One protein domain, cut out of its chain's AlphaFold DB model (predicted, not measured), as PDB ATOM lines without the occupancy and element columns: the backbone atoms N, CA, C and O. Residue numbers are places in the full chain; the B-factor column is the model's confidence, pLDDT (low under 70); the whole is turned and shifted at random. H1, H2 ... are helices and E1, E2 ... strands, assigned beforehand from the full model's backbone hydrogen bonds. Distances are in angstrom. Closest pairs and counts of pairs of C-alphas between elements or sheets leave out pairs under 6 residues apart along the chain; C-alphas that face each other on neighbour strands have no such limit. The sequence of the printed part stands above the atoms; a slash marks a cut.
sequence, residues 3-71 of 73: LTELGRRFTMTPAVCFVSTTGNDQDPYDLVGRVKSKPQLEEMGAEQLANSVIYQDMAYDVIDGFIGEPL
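What this domain is: This is residues 3 to 71 of the 73 residues of an uncharacterized protein of Kofleriaceae bacterium (UniProt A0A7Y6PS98). Long strands E1 and E5 form a ribbon, widened into an antiparallel sheet, E2 E1 E5 E4 E3, that curls round short helix H1. The 69 printed residues include E1 E2 H1 E3 E4 E5 in order and are mostly strand. The whole is loose, radius of gyration of the C-alphas 13.8 A, spanning 44 by 22 by 20 A.

Where its parts are: E1, residues 8 to 21, is 35.5 A long from C-alpha 8 (19.013, -17.661, -18.205). E2 is residues 35 to 37, H1 38 to 44, E3 47 to 49, E4 52 to 55. E5, residues 58 to 70, is 32.9 A long to C-alpha 70 (17.025, -20.332, -24.421).

How they stand to each other: Antiparallel E1 and E5 have N 15 and O 65 within hydrogen-bond range, 2.9 A. E3 E4 E5 form a meander of antiparallel neighbours, with N 60 and O 53 at 2.8 A. Every O i to N i+4 pair in H1 is within range.

The domain as a whole: The printed part has no cut; the link E1 to E2 is long; no printed residue is under 70 in pLDDT.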
ATOM      1  N   LEU A   3      21.407 -13.408 -19.636       83.25
ATOM      2  CA  LEU A   3      20.548 -12.409 -19.003       83.25
ATOM      3  C   LEU A   3      20.496 -12.726 -17.509       83.25
ATOM      4  O   LEU A   3      19.749 -13.603 -17.071       83.25
ATOM      5  N   THR A   4      21.351 -12.050 -16.743       83.19
ATOM      6  CA  THR A   4      21.587 -12.316 -15.315       83.19
ATOM      7  C   THR A   4      20.328 -12.153 -14.469       83.19
ATOM      8  O   THR A   4      20.084 -12.987 -13.606       83.19
ATOM      9  N   GLU A   5      19.485 -11.161 -14.767       85.31
ATOM     10  CA  GLU A   5      18.205 -10.927 -14.075       85.31
ATOM     11  C   GLU A   5      17.219 -12.094 -14.214       85.31
ATOM     12  O   GLU A   5      16.410 -12.339 -13.324       85.31
ATOM     13  N   LEU A   6      17.304 -12.845 -15.317       80.44
ATOM     14  CA  LEU A   6      16.455 -14.008 -15.572       80.44
ATOM     15  C   LEU A   6      17.116 -15.325 -15.153       80.44
ATOM     16  O   LEU A   6      16.478 -16.373 -15.249       80.44
ATOM     17  N   GLY A   7      18.396 -15.302 -14.759       86.31
ATOM     18  CA  GLY A   7      19.190 -16.508 -14.519       86.31
ATOM     19  C   GLY A   7      19.273 -17.430 -15.743       86.31
ATOM     20  O   GLY A   7      19.429 -18.638 -15.592       86.31
ATOM     21  N   ARG A   8      19.121 -16.884 -16.960       87.19
ATOM     22  CA  ARG A   8      19.013 -17.661 -18.205       87.19
ATOM     23  C   ARG A   8      20.118 -17.313 -19.186       87.19
ATOM     24  O   ARG A   8      20.549 -16.166 -19.312       87.19
ATOM     25  N   ARG A   9      20.550 -18.333 -19.919       92.44
ATOM     26  CA  ARG A   9      21.497 -18.214 -21.025       92.44
ATOM     27  C   ARG A   9      20.748 -18.429 -22.331       92.44
ATOM     28  O   ARG A   9      19.820 -19.226 -22.379       92.44
ATOM     29  N   PHE A  10      21.162 -17.720 -23.368       93.44
ATOM     30  CA  PHE A  10      20.573 -17.797 -24.697       93.44
ATOM     31  C   PHE A  10      21.666 -17.952 -25.748       93.44
ATOM     32  O   PHE A  10      22.696 -17.264 -25.686       93.44
ATOM     33  N   THR A  11      21.422 -18.809 -26.732       95.06
ATOM     34  CA  THR A  11      22.102 -18.737 -28.026       95.06
ATOM     35  C   THR A  11      21.507 -17.566 -28.795       95.06
ATOM     36  O   THR A  11      20.299 -17.345 -28.745       95.06
ATOM     37  N   MET A  12      22.350 -16.773 -29.454       95.81
ATOM     38  CA  MET A  12      21.900 -15.631 -30.246       95.81
ATOM     39  C   MET A  12      22.295 -15.824 -31.696       95.81
ATOM     40  O   MET A  12      23.477 -16.003 -31.988       95.81
ATOM     41  N   THR A  13      21.314 -15.713 -32.581       97.00
ATOM     42  CA  THR A  13      21.514 -15.791 -34.025       97.00
ATOM     43  C   THR A  13      21.158 -14.442 -34.643       97.00
ATOM     44  O   THR A  13      20.052 -13.957 -34.391       97.00
ATOM     45  N   PRO A  14      22.051 -13.807 -35.428       97.00
ATOM     46  CA  PRO A  14      21.731 -12.575 -36.143       97.00
ATOM     47  C   PRO A  14      20.486 -12.737 -37.017       97.00
ATOM     48  O   PRO A  14      20.304 -13.777 -37.656       97.00
ATOM     49  N   ALA A  15      19.643 -11.714 -37.047       98.12
ATOM     50  CA  ALA A  15      18.361 -11.735 -37.735       98.12
ATOM     51  C   ALA A  15      17.946 -10.334 -38.189       98.12
ATOM     52  O   ALA A  15      18.523  -9.337 -37.761       98.12
ATOM     53  N   VAL A  16      16.909 -10.277 -39.016       98.25
ATOM     54  CA  VAL A  16      16.248  -9.037 -39.424       98.25
ATOM     55  C   VAL A  16      14.746  -9.140 -39.191       98.25
ATOM     56  O   VAL A  16      14.163 -10.218 -39.341       98.25
ATOM     57  N   CYS A  17      14.122  -8.024 -38.828       98.31
ATOM     58  CA  CYS A  17      12.673  -7.861 -38.813       98.31
ATOM     59  C   CYS A  17      12.256  -7.055 -40.043       98.31
ATOM     60  O   CYS A  17      12.749  -5.944 -40.235       98.31
ATOM     61  N   PHE A  18      11.365  -7.604 -40.861       97.94
ATOM     62  CA  PHE A  18      10.814  -6.930 -42.034       97.94
ATOM     63  C   PHE A  18       9.735  -5.936 -41.594       97.94
ATOM     64  O   PHE A  18       8.780  -6.320 -40.921       97.94
ATOM     65  N   VAL A  19       9.881  -4.661 -41.956       97.38
ATOM     66  CA  VAL A  19       9.020  -3.569 -41.463       97.38
ATOM     67  C   VAL A  19       8.023  -3.104 -42.519       97.38
ATOM     68  O   VAL A  19       6.863  -2.853 -42.197       97.38
ATOM     69  N   SER A  20       8.462  -3.008 -43.769       96.56
ATOM     70  CA  SER A  20       7.650  -2.569 -44.905       96.56
ATOM     71  C   SER A  20       8.263  -3.043 -46.216       96.56
ATOM     72  O   SER A  20       9.457  -3.326 -46.287       96.56
ATOM     73  N   THR A  21       7.458  -3.104 -47.269       95.75
ATOM     74  CA  THR A  21       7.948  -3.144 -48.651       95.75
ATOM     75  C   THR A  21       8.442  -1.753 -49.042       95.75
ATOM     76  O   THR A  21       7.714  -0.763 -48.891       95.75
ATOM     77  N   THR A  22       9.657  -1.658 -49.569       91.19
ATOM     78  CA  THR A  22      10.204  -0.396 -50.067       91.19
ATOM     79  C   THR A  22       9.353   0.070 -51.253       91.19
ATOM     80  O   THR A  22       9.179  -0.671 -52.212       91.19
ATOM     81  N   GLY A  23       8.800   1.286 -51.195       83.44
ATOM     82  CA  GLY A  23       7.921   1.819 -52.253       83.44
ATOM     83  C   GLY A  23       6.416   1.687 -51.990       83.44
ATOM     84  O   GLY A  23       5.628   2.209 -52.776       83.44
ATOM     85  N   ASN A  24       6.014   1.111 -50.847       70.25
ATOM     86  CA  ASN A  24       4.611   0.978 -50.420       70.25
ATOM     87  C   ASN A  24       3.759   0.053 -51.318       70.25
ATOM     88  O   ASN A  24       2.550   0.256 -51.463       70.25
ATOM     89  N   ASP A  25       4.409  -0.951 -51.908       76.62
ATOM     90  CA  ASP A  25       3.791  -2.019 -52.693       76.62
ATOM     91  C   ASP A  25       3.063  -3.060 -51.817       76.62
ATOM     92  O   ASP A  25       3.045  -2.993 -50.587       76.62
ATOM     93  N   GLN A  26       2.401  -4.027 -52.455       89.81
ATOM     94  CA  GLN A  26       1.872  -5.198 -51.748       89.81
ATOM     95  C   GLN A  26       3.025  -6.077 -51.241       89.81
ATOM     96  O   GLN A  26       4.110  -6.056 -51.812       89.81
ATOM     97  N   ASP A  27       2.777  -6.882 -50.205       93.88
ATOM     98  CA  ASP A  27       3.719  -7.880 -49.678       93.88
ATOM     99  C   ASP A  27       3.361  -9.284 -50.212       93.88
ATOM    100  O   ASP A  27       2.667 -10.047 -49.534       93.88
ATOM    101  N   PRO A  28       3.756  -9.638 -51.453       94.19
ATOM    102  CA  PRO A  28       3.361 -10.899 -52.084       94.19
ATOM    103  C   PRO A  28       3.977 -12.128 -51.407       94.19
ATOM    104  O   PRO A  28       3.483 -13.239 -51.598       94.19
ATOM    105  N   TYR A  29       5.049 -11.937 -50.635       95.69
ATOM    106  CA  TYR A  29       5.778 -13.009 -49.962       95.69
ATOM    107  C   TYR A  29       5.447 -13.101 -48.465       95.69
ATOM    108  O   TYR A  29       6.013 -13.958 -47.783       95.69
ATOM    109  N   ASP A  30       4.517 -12.269 -47.972       96.06
ATOM    110  CA  ASP A  30       4.053 -12.239 -46.578       96.06
ATOM    111  C   ASP A  30       5.244 -12.159 -45.608       96.06
ATOM    112  O   ASP A  30       5.359 -12.937 -44.664       96.06
ATOM    113  N   LEU A  31       6.209 -11.280 -45.895       97.19
ATOM    114  CA  LEU A  31       7.414 -11.103 -45.087       97.19
ATOM    115  C   LEU A  31       7.280  -9.974 -44.067       97.19
ATOM    116  O   LEU A  31       7.892 -10.069 -43.003       97.19
ATOM    117  N   VAL A  32       6.481  -8.943 -44.332       97.38
ATOM    118  CA  VAL A  32       6.298  -7.796 -43.436       97.38
ATOM    119  C   VAL A  32       5.758  -8.257 -42.078       97.38
ATOM    120  O   VAL A  32       4.813  -9.033 -41.970       97.38
ATOM    121  N   GLY A  33       6.394  -7.789 -41.004       97.50
ATOM    122  CA  GLY A  33       6.107  -8.197 -39.629       97.50
ATOM    123  C   GLY A  33       6.751  -9.524 -39.214       97.50
ATOM    124  O   GLY A  33       6.597  -9.936 -38.062       97.50
ATOM    125  N   ARG A  34       7.488 -10.201 -40.105       98.00
ATOM    126  CA  ARG A  34       8.214 -11.435 -39.781       98.00
ATOM    127  C   ARG A  34       9.676 -11.163 -39.464       98.00
ATOM    128  O   ARG A  34      10.288 -10.206 -39.929       98.00
ATOM    129  N   VAL A  35      10.245 -12.081 -38.691       98.25
ATOM    130  CA  VAL A  35      11.675 -12.130 -38.392       98.25
ATOM    131  C   VAL A  35      12.293 -13.307 -39.133       98.25
ATOM    132  O   VAL A  35      11.725 -14.402 -39.135       98.25
ATOM    133  N   LYS A  36      13.458 -13.090 -39.748       98.12
ATOM    134  CA  LYS A  36      14.271 -14.144 -40.365       98.12
ATOM    135  C   LYS A  36      15.704 -14.053 -39.871       98.12
ATOM    136  O   LYS A  36      16.263 -12.961 -39.789       98.12
ATOM    137  N   SER A  37      16.293 -15.194 -39.528       97.94
ATOM    138  CA  SER A  37      17.721 -15.270 -39.223       97.94
ATOM    139  C   SER A  37      18.555 -15.043 -40.486       97.94
ATOM    140  O   SER A  37      18.076 -15.268 -41.594       97.94
ATOM    141  N   LYS A  38      19.820 -14.640 -40.339       96.62
ATOM    142  CA  LYS A  38      20.732 -14.523 -41.490       96.62
ATOM    143  C   LYS A  38      20.870 -15.831 -42.289       96.62
ATOM    144  O   LYS A  38      20.710 -15.761 -43.501       96.62
ATOM    145  N   PRO A  39      21.028 -17.014 -41.657       97.38
ATOM    146  CA  PRO A  39      20.986 -18.283 -42.385       97.38
ATOM    147  C   PRO A  39      19.682 -18.499 -43.164       97.38
ATOM    148  O   PRO A  39      19.715 -18.945 -44.301       97.38
ATOM    149  N   GLN A  40      18.527 -18.124 -42.599       97.94
ATOM    150  CA  GLN A  40      17.248 -18.229 -43.310       97.94
ATOM    151  C   GLN A  40      17.161 -17.288 -44.515       97.94
ATOM    152  O   GLN A  40      16.524 -17.653 -45.498       97.94
ATOM    153  N   LEU A  41      17.760 -16.090 -44.443       97.62
ATOM    154  CA  LEU A  41      17.857 -15.178 -45.589       97.62
ATOM    155  C   LEU A  41      18.713 -15.790 -46.706       97.62
ATOM    156  O   LEU A  41      18.304 -15.783 -47.863       97.62
ATOM    157  N   GLU A  42      19.859 -16.377 -46.357       97.06
ATOM    158  CA  GLU A  42      20.731 -17.073 -47.311       97.06
ATOM    159  C   GLU A  42      20.014 -18.266 -47.963       97.06
ATOM    160  O   GLU A  42      20.044 -18.415 -49.182       97.06
ATOM    161  N   GLU A  43      19.304 -19.081 -47.174       98.00
ATOM    162  CA  GLU A  43      18.545 -20.244 -47.657       98.00
ATOM    163  C   GLU A  43      17.415 -19.872 -48.622       98.00
ATOM    164  O   GLU A  43      17.146 -20.613 -49.568       98.00
ATOM    165  N   MET A  44      16.752 -18.731 -48.408       96.88
ATOM    166  CA  MET A  44      15.743 -18.243 -49.351       96.88
ATOM    167  C   MET A  44      16.356 -17.554 -50.575       96.88
ATOM    168  O   MET A  44      15.631 -17.293 -51.527       96.88
ATOM    169  N   GLY A  45      17.662 -17.276 -50.590       97.25
ATOM    170  CA  GLY A  45      18.301 -16.496 -51.651       97.25
ATOM    171  C   GLY A  45      17.968 -15.006 -51.576       97.25
ATOM    172  O   GLY A  45      17.869 -14.347 -52.607       97.25
ATOM    173  N   ALA A  46      17.738 -14.485 -50.369       97.62
ATOM    174  CA  ALA A  46      17.573 -13.060 -50.128       97.62
ATOM    175  C   ALA A  46      18.929 -12.398 -49.853       97.62
ATOM    176  O   ALA A  46      19.793 -12.959 -49.176       97.62
ATOM    177  N   GLU A  47      19.092 -11.171 -50.331       96.69
ATOM    178  CA  GLU A  47      20.312 -10.385 -50.165       96.69
ATOM    179  C   GLU A  47      20.045  -9.201 -49.235       96.69
ATOM    180  O   GLU A  47      19.178  -8.370 -49.500       96.69
ATOM    181  N   GLN A  48      20.794  -9.111 -48.135       95.94
ATOM    182  CA  GLN A  48      20.720  -7.970 -47.223       95.94
ATOM    183  C   GLN A  48      21.762  -6.912 -47.604       95.94
ATOM    184  O   GLN A  48      22.960  -7.197 -47.644       95.94
ATOM    185  N   LEU A  49      21.319  -5.668 -47.781       93.69
ATOM    186  CA  LEU A  49      22.178  -4.504 -47.963       93.69
ATOM    187  C   LEU A  49      21.736  -3.380 -47.022       93.69
ATOM    188  O   LEU A  49      20.664  -2.802 -47.183       93.69
ATOM    189  N   ALA A  50      22.593  -3.047 -46.054       92.06
ATOM    190  CA  ALA A  50      22.295  -2.071 -45.005       92.06
ATOM    191  C   ALA A  50      20.944  -2.373 -44.317       92.06
ATOM    192  O   ALA A  50      20.749  -3.469 -43.795       92.06
ATOM    193  N   ASN A  51      20.018  -1.415 -44.328       94.25
ATOM    194  CA  ASN A  51      18.678  -1.518 -43.752       94.25
ATOM    195  C   ASN A  51      17.629  -2.056 -44.740       94.25
ATOM    196  O   ASN A  51      16.438  -1.811 -44.555       94.25
ATOM    197  N   SER A  52      18.055  -2.756 -45.793       96.19
ATOM    198  CA  SER A  52      17.165  -3.349 -46.783       96.19
ATOM    199  C   SER A  52      17.485  -4.820 -47.038       96.19
ATOM    200  O   SER A  52      18.636  -5.250 -46.933       96.19
ATOM    201  N   VAL A  53      16.455  -5.592 -47.372       97.88
ATOM    202  CA  VAL A  53      16.575  -6.958 -47.889       97.88
ATOM    203  C   VAL A  53      15.870  -7.034 -49.231       97.88
ATOM    204  O   VAL A  53      14.705  -6.659 -49.343       97.88
ATOM    205  N   ILE A  54      16.568  -7.555 -50.234       96.88
ATOM    206  CA  ILE A  54      16.011  -7.870 -51.544       96.88
ATOM    207  C   ILE A  54      15.711  -9.366 -51.570       96.88
ATOM    208  O   ILE A  54      16.588 -10.186 -51.298       96.88
ATOM    209  N   TYR A  55      14.476  -9.724 -51.895       96.94
ATOM    210  CA  TYR A  55      14.060 -11.103 -52.110       96.94
ATOM    211  C   TYR A  55      13.274 -11.194 -53.414       96.94
ATOM    212  O   TYR A  55      12.245 -10.534 -53.564       96.94
ATOM    213  N   GLN A  56      13.763 -12.021 -54.343       94.44
ATOM    214  CA  GLN A  56      13.265 -12.083 -55.720       94.44
ATOM    215  C   GLN A  56      13.310 -10.691 -56.375       94.44
ATOM    216  O   GLN A  56      14.384 -10.138 -56.596       94.44
ATOM    217  N   ASP A  57      12.149 -10.121 -56.668       92.00
ATOM    218  CA  ASP A  57      11.925  -8.824 -57.292       92.00
ATOM    219  C   ASP A  57      11.474  -7.739 -56.300       92.00
ATOM    220  O   ASP A  57      11.247  -6.598 -56.699       92.00
ATOM    221  N   MET A  58      11.371  -8.072 -55.010       94.62
ATOM    222  CA  MET A  58      10.861  -7.179 -53.971       94.62
ATOM    223  C   MET A  58      11.971  -6.699 -53.042       94.62
ATOM    224  O   MET A  58      12.782  -7.486 -52.549       94.62
ATOM    225  N   ALA A  59      11.961  -5.400 -52.746       95.94
ATOM    226  CA  ALA A  59      12.792  -4.796 -51.715       95.94
ATOM    227  C   ALA A  59      11.964  -4.537 -50.452       95.94
ATOM    228  O   ALA A  59      10.825  -4.071 -50.515       95.94
ATOM    229  N   TYR A  60      12.557  -4.830 -49.302       97.50
ATOM    230  CA  TYR A  60      11.966  -4.609 -47.991       97.50
ATOM    231  C   TYR A  60      12.862  -3.714 -47.154       97.50
ATOM    232  O   TYR A  60      14.084  -3.861 -47.177       97.50
ATOM    233  N   ASP A  61      12.247  -2.847 -46.359       97.38
ATOM    234  CA  ASP A  61      12.919  -2.147 -45.275       97.38
ATOM    235  C   ASP A  61      12.960  -3.067 -44.054       97.38
ATOM    236  O   ASP A  61      11.945  -3.653 -43.655       97.38
ATOM    237  N   VAL A  62      14.140  -3.201 -43.451       97.94
ATOM    238  CA  VAL A  62      14.361  -4.104 -42.324       97.94
ATOM    239  C   VAL A  62      15.068  -3.423 -41.159       97.94
ATOM    240  O   VAL A  62      15.785  -2.436 -41.318       97.94
ATOM    241  N   ILE A  63      14.894  -3.993 -39.968       98.00
ATOM    242  CA  ILE A  63      15.645  -3.637 -38.762       98.00
ATOM    243  C   ILE A  63      16.502  -4.832 -38.350       98.00
ATOM    244  O   ILE A  63      15.982  -5.933 -38.155       98.00
ATOM    245  N   ASP A  64      17.806  -4.606 -38.188       97.69
ATOM    246  CA  ASP A  64      18.739  -5.607 -37.672       97.69
ATOM    247  C   ASP A  64      18.446  -5.969 -36.212       97.69
ATOM    248  O   ASP A  64      18.113  -5.125 -35.377       97.69
ATOM    249  N   GLY A  65      18.641  -7.241 -35.880       96.44
ATOM    250  CA  GLY A  65      18.462  -7.756 -34.535       96.44
ATOM    251  C   GLY A  65      19.017  -9.165 -34.361       96.44
ATOM    252  O   GLY A  65      19.907  -9.617 -35.083       96.44
ATOM    253  N   PHE A  66      18.491  -9.864 -33.358       96.56
ATOM    254  CA  PHE A  66      18.895 -11.225 -33.028       96.56
ATOM    255  C   PHE A  66      17.691 -12.050 -32.582       96.56
ATOM    256  O   PHE A  66      16.837 -11.563 -31.842       96.56
ATOM    257  N   ILE A  67      17.669 -13.322 -32.969       96.31
ATOM    258  CA  ILE A  67      16.797 -14.331 -32.368       96.31
ATOM    259  C   ILE A  67      17.544 -14.932 -31.177       96.31
ATOM    260  O   ILE A  67      18.680 -15.386 -31.316       96.31
ATOM    261  N   GLY A  68      16.913 -14.898 -30.004       94.62
ATOM    262  CA  GLY A  68      17.430 -15.497 -28.779       94.62
ATOM    263  C   GLY A  68      16.730 -16.816 -28.473       94.62
ATOM    264  O   GLY A  68      15.535 -16.824 -28.190       94.62
ATOM    265  N   GLU A  69      17.476 -17.915 -28.466       93.75
ATOM    266  CA  GLU A  69      16.965 -19.241 -28.108       93.75
ATOM    267  C   GLU A  69      17.479 -19.634 -26.721       93.75
ATOM    268  O   GLU A  69      18.690 -19.575 -26.484       93.75
ATOM    269  N   PRO A  70      16.600 -19.995 -25.770       92.31
ATOM    270  CA  PRO A  70      17.025 -20.332 -24.421       92.31
ATOM    271  C   PRO A  70      17.880 -21.599 -24.433       92.31
ATOM    272  O   PRO A  70      17.508 -22.616 -25.015       92.31
ATOM    273  N   LEU A  71      19.017 -21.548 -23.744       90.19
ATOM    274  CA  LEU A  71      19.808 -22.735 -23.463       90.19
ATOM    275  C   LEU A  71      19.164 -23.523 -22.316       90.19
ATOM    276  O   LEU A  71      18.634 -22.908 -21.381       90.19
TER     277      LEU A  71